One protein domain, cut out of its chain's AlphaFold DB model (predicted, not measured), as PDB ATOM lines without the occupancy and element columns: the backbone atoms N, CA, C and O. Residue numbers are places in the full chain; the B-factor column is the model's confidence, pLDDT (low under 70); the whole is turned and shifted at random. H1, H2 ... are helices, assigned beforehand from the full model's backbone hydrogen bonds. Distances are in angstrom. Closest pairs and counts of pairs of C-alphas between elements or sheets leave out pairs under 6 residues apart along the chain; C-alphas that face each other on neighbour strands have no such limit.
ATOM      1  N   LEU A 260      28.679  -6.693 -18.635       77.38
ATOM      2  CA  LEU A 260      27.632  -6.769 -19.659       77.38
ATOM      3  C   LEU A 260      27.232  -5.377 -20.187       77.38
ATOM      4  O   LEU A 260      26.969  -5.229 -21.379       77.38
ATOM      5  N   ALA A 261      27.214  -4.362 -19.322       80.12
ATOM      6  CA  ALA A 261      26.930  -2.985 -19.713       80.12
ATOM      7  C   ALA A 261      28.011  -2.424 -20.659       80.12
ATOM      8  O   ALA A 261      27.685  -1.797 -21.669       80.12
ATOM      9  N   GLU A 262      29.290  -2.708 -20.399       83.00
ATOM     10  CA  GLU A 262      30.395  -2.316 -21.285       83.00
ATOM     11  C   GLU A 262      30.315  -3.025 -22.638       83.00
ATOM     12  O   GLU A 262      30.452  -2.383 -23.676       83.00
ATOM     13  N   VAL A 263      30.004  -4.323 -22.654       79.19
ATOM     14  CA  VAL A 263      29.808  -5.081 -23.900       79.19
ATOM     15  C   VAL A 263      28.665  -4.496 -24.725       79.19
ATOM     16  O   VAL A 263      28.814  -4.223 -25.919       79.19
ATOM     17  N   LEU A 264      27.510  -4.273 -24.095       80.81
ATOM     18  CA  LEU A 264      26.322  -3.786 -24.789       80.81
ATOM     19  C   LEU A 264      26.436  -2.321 -25.216       80.81
ATOM     20  O   LEU A 264      25.732  -1.921 -26.136       80.81
ATOM     21  N   SER A 265      27.316  -1.531 -24.599       83.00
ATOM     22  CA  SER A 265      27.591  -0.147 -25.010       83.00
ATOM     23  C   SER A 265      28.562  -0.030 -26.189       83.00
ATOM     24  O   SER A 265      28.757   1.066 -26.711       83.00
ATOM     25  N   THR A 266      29.143  -1.134 -26.673       81.62
ATOM     26  CA  THR A 266      29.954  -1.095 -27.899       81.62
ATOM     27  C   THR A 266      29.104  -0.687 -29.116       81.62
ATOM     28  O   THR A 266      27.955  -1.128 -29.231       81.62
ATOM     29  N   PRO A 267      29.647   0.087 -30.082       82.62
ATOM     30  CA  PRO A 267      28.890   0.527 -31.260       82.62
ATOM     31  C   PRO A 267      28.240  -0.623 -32.042       82.62
ATOM     32  O   PRO A 267      27.114  -0.506 -32.525       82.62
ATOM     33  N   HIS A 268      28.926  -1.768 -32.129       79.81
ATOM     34  CA  HIS A 268      28.380  -2.955 -32.779       79.81
ATOM     35  C   HIS A 268      27.149  -3.494 -32.040       79.81
ATOM     36  O   HIS A 268      26.110  -3.729 -32.661       79.81
ATOM     37  N   MET A 269      27.244  -3.681 -30.721       80.81
ATOM     38  CA  MET A 269      26.128  -4.202 -29.931       80.81
ATOM     39  C   MET A 269      24.958  -3.221 -29.898       80.81
ATOM     40  O   MET A 269      23.815  -3.651 -30.024       80.81
ATOM     41  N   GLN A 270      25.225  -1.915 -29.855       83.44
ATOM     42  CA  GLN A 270      24.206  -0.876 -30.007       83.44
ATOM     43  C   GLN A 270      23.464  -0.990 -31.344       83.44
ATOM     44  O   GLN A 270      22.231  -1.022 -31.380       83.44
ATOM     45  N   ALA A 271      24.192  -1.155 -32.451       84.50
ATOM     46  CA  ALA A 271      23.584  -1.367 -33.761       84.50
ATOM     47  C   ALA A 271      22.728  -2.649 -33.811       84.50
ATOM     48  O   ALA A 271      21.651  -2.645 -34.413       84.50
ATOM     49  N   GLN A 272      23.166  -3.735 -33.164       80.75
ATOM     50  CA  GLN A 272      22.399  -4.986 -33.070       80.75
ATOM     51  C   GLN A 272      21.136  -4.838 -32.218       80.75
ATOM     52  O   GLN A 272      20.071  -5.308 -32.623       80.75
ATOM     53  N   ILE A 273      21.231  -4.164 -31.067       82.19
ATOM     54  CA  ILE A 273      20.085  -3.862 -30.203       82.19
ATOM     55  C   ILE A 273      19.041  -3.110 -31.025       82.19
ATOM     56  O   ILE A 273      17.916  -3.583 -31.132       82.19
ATOM     57  N   ARG A 274      19.425  -2.013 -31.688       86.75
ATOM     58  CA  ARG A 274      18.517  -1.193 -32.507       86.75
ATOM     59  C   ARG A 274      17.833  -1.991 -33.617       86.75
ATOM     60  O   ARG A 274      16.625  -1.861 -33.796       86.75
ATOM     61  N   LYS A 275      18.579  -2.850 -34.326       84.69
ATOM     62  CA  LYS A 275      18.041  -3.734 -35.378       84.69
ATOM     63  C   LYS A 275      17.064  -4.788 -34.851       84.69
ATOM     64  O   LYS A 275      16.254  -5.289 -35.623       84.69
ATOM     65  N   GLY A 276      17.147  -5.144 -33.569       83.06
ATOM     66  CA  GLY A 276      16.263  -6.121 -32.935       83.06
ATOM     67  C   GLY A 276      14.854  -5.605 -32.627       83.06
ATOM     68  O   GLY A 276      13.985  -6.420 -32.317       83.06
ATOM     69  N   PHE A 277      14.617  -4.291 -32.707       85.81
ATOM     70  CA  PHE A 277      13.312  -3.674 -32.463       85.81
ATOM     71  C   PHE A 277      12.664  -3.202 -33.771       85.81
ATOM     72  O   PHE A 277      13.329  -2.695 -34.674       85.81
ATOM     73  N   HIS A 278      11.342  -3.359 -33.852       83.94
ATOM     74  CA  HIS A 278      10.521  -2.847 -34.947       83.94
ATOM     75  C   HIS A 278       9.336  -2.051 -34.371       83.94
ATOM     76  O   HIS A 278       8.477  -2.664 -33.732       83.94
ATOM     77  N   PRO A 279       9.269  -0.720 -34.588       89.75
ATOM     78  CA  PRO A 279      10.243   0.106 -35.317       89.75
ATOM     79  C   PRO A 279      11.624   0.160 -34.624       89.75
ATOM     80  O   PRO A 279      11.705  -0.118 -33.425       89.75
ATOM     81  N   PRO A 280      12.710   0.486 -35.357       90.12
ATOM     82  CA  PRO A 280      14.023   0.680 -34.747       90.12
ATOM     83  C   PRO A 280      13.960   1.756 -33.659       90.12
ATOM     84  O   PRO A 280      13.369   2.814 -33.864       90.12
ATOM     85  N   ILE A 281      14.580   1.488 -32.513       92.12
ATOM     86  CA  ILE A 281      14.667   2.441 -31.399       92.12
ATOM     87  C   ILE A 281      15.816   3.445 -31.598       92.12
ATOM     88  O   ILE A 281      16.739   3.206 -32.393       92.12
ATOM     89  N   SER A 282      15.759   4.564 -30.868       91.88
ATOM     90  CA  SER A 282      16.833   5.563 -30.860       91.88
ATOM     91  C   SER A 282      18.101   5.022 -30.190       91.88
ATOM     92  O   SER A 282      18.084   3.991 -29.509       91.88
ATOM     93  N   GLU A 283      19.223   5.701 -30.418       89.81
ATOM     94  CA  GLU A 283      20.506   5.334 -29.817       89.81
ATOM     95  C   GLU A 283      20.490   5.510 -28.294       89.81
ATOM     96  O   GLU A 283      20.996   4.656 -27.574       89.81
ATOM     97  N   GLU A 284      19.811   6.540 -27.792       91.19
ATOM     98  CA  GLU A 284      19.656   6.809 -26.360       91.19
ATOM     99  C   GLU A 284      18.906   5.670 -25.663       91.19
ATOM    100  O   GLU A 284      19.352   5.187 -24.622       91.19
ATOM    101  N   VAL A 285      17.814   5.185 -26.268       88.25
ATOM    102  CA  VAL A 285      17.041   4.052 -25.732       88.25
ATOM    103  C   VAL A 285      17.870   2.767 -25.770       88.25
ATOM    104  O   VAL A 285      17.840   1.976 -24.829       88.25
ATOM    105  N   ALA A 286      18.649   2.540 -26.830       84.38
ATOM    106  CA  ALA A 286      19.522   1.370 -26.921       84.38
ATOM    107  C   ALA A 286      20.668   1.415 -25.884       84.38
ATOM    108  O   ALA A 286      20.995   0.391 -25.272       84.38
ATOM    109  N   MET A 287      21.215   2.602 -25.610       84.00
ATOM    110  CA  MET A 287      22.199   2.846 -24.551       84.00
ATOM    111  C   MET A 287      21.600   2.676 -23.155       84.00
ATOM    112  O   MET A 287      22.245   2.102 -22.278       84.00
ATOM    113  N   GLU A 288      20.361   3.111 -22.939       85.19
ATOM    114  CA  GLU A 288      19.642   2.878 -21.687       85.19
ATOM    115  C   GLU A 288      19.380   1.382 -21.463       85.19
ATOM    116  O   GLU A 288      19.662   0.863 -20.383       85.19
ATOM    117  N   ILE A 289      18.946   0.651 -22.498       80.50
ATOM    118  CA  ILE A 289      18.798  -0.813 -22.450       80.50
ATOM    119  C   ILE A 289      20.132  -1.493 -22.122       80.50
ATOM    120  O   ILE A 289      20.141  -2.482 -21.387       80.50
ATOM    121  N   ALA A 290      21.245  -1.006 -22.676       82.00
ATOM    122  CA  ALA A 290      22.577  -1.531 -22.387       82.00
ATOM    123  C   ALA A 290      23.007  -1.252 -20.941       82.00
ATOM    124  O   ALA A 290      23.465  -2.168 -20.265       82.00
ATOM    125  N   ARG A 291      22.801  -0.025 -20.447       80.56
ATOM    126  CA  ARG A 291      23.133   0.385 -19.073       80.56
ATOM    127  C   ARG A 291      22.320  -0.383 -18.033       80.56
ATOM    128  O   ARG A 291      22.862  -0.796 -17.015       80.56
ATOM    129  N   ASN A 292      21.041  -0.610 -18.321       77.56
ATOM    130  CA  ASN A 292      20.113  -1.321 -17.441       77.56
ATOM    131  C   ASN A 292      20.142  -2.843 -17.655       77.56
ATOM    132  O   ASN A 292      19.357  -3.575 -17.049       77.56
ATOM    133  N   ALA A 293      21.008  -3.348 -18.540       71.94
ATOM    134  CA  ALA A 293      21.109  -4.773 -18.782       71.94
ATOM    135  C   ALA A 293      21.746  -5.469 -17.583       71.94
ATOM    136  O   ALA A 293      22.958  -5.435 -17.383       71.94
ATOM    137  N   THR A 294      20.928  -6.190 -16.833       63.59
ATOM    138  CA  THR A 294      21.427  -7.200 -15.909       63.59
ATOM    139  C   THR A 294      21.755  -8.476 -16.684       63.59
ATOM    140  O   THR A 294      21.103  -8.763 -17.702       63.59
ATOM    141  N   PRO A 295      22.767  -9.254 -16.253       61.44
ATOM    142  CA  PRO A 295      22.942 -10.622 -16.710       61.44
ATOM    143  C   PRO A 295      21.642 -11.364 -16.442       61.44
ATOM    144  O   PRO A 295      21.316 -11.700 -15.308       61.44
ATOM    145  N   SER A 296      20.837 -11.521 -17.486       54.38
ATOM    146  CA  SER A 296      19.621 -12.298 -17.414       54.38
ATOM    147  C   SER A 296      20.012 -13.723 -17.778       54.38
ATOM    148  O   SER A 296      20.376 -13.964 -18.942       54.38
ATOM    149  N   PRO A 297      19.942 -14.648 -16.818       48.59
ATOM    150  CA  PRO A 297      19.962 -16.067 -17.070       48.59
ATOM    151  C   PRO A 297      19.367 -16.518 -18.400       48.59
ATOM    152  O   PRO A 297      18.226 -16.184 -18.736       48.59
ATOM    153  N   GLY A 298      20.161 -17.252 -19.177       49.47
ATOM    154  CA  GLY A 298      19.726 -17.821 -20.447       49.47
ATOM    155  C   GLY A 298      19.384 -16.808 -21.546       49.47
ATOM    156  O   GLY A 298      18.763 -17.197 -22.524       49.47
ATOM    157  N   ARG A 299      19.755 -15.524 -21.420       59.47
ATOM    158  CA  ARG A 299      19.560 -14.505 -22.477       59.47
ATOM    159  C   ARG A 299      20.763 -13.590 -22.701       59.47
ATOM    160  O   ARG A 299      20.980 -13.161 -23.831       59.47
TER     161      ARG A 299
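Overview. This is residues 260 to 299 of the 561 residues of an uncharacterized protein of Chlamydomonas schloesseri (UniProt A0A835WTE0). Three short helices make a small cluster: H1 and H2, one after the other, both pack on H3, and H2 crosses H3. A tail with no named element, residues 292 to 299, follows H3. The printed part has 40 residues, with H1, H2 and H3 in that order, no named strand, and the class all helix. It is compact, with a radius of gyration of the C-alphas of 9.6 A and spans of 26 by 18 by 15 A.

Along the chain. Find C-alpha 260 at (27.632, -6.769, -19.659), where H1, residues 260 to 264, begins. Next comes H2, residues 267 to 275, 12.4 A long. H3, residues 283 to 291, runs 12.1 A to C-alpha 291 at (23.133, 0.385, -19.073).

Arrangement. Look at the C-alphas of Leu 264 and Ala 290, 5.0 A apart, the closest where H1 and H3 touch. H2 and H3 touch, closest at the C-alphas of Gln 270 and Ala 286, 6.0 A; they are only just about perpendicular, at 72 degrees. H1 and H2 are close but not clearly touching, with the C-alphas of Leu 264 and Gln 270 closest at 6.3 A. In H1, H2 and H3 every O i to N i+4 pair is within hydrogen-bond range.

Size, cuts and confidence. The farthest C-alphas, of Pro 279 and Pro 297, are 26.2 A apart. The printed part has no cut, and no link is long. Confidence is low at residues 294 to 299, with pLDDT under 70.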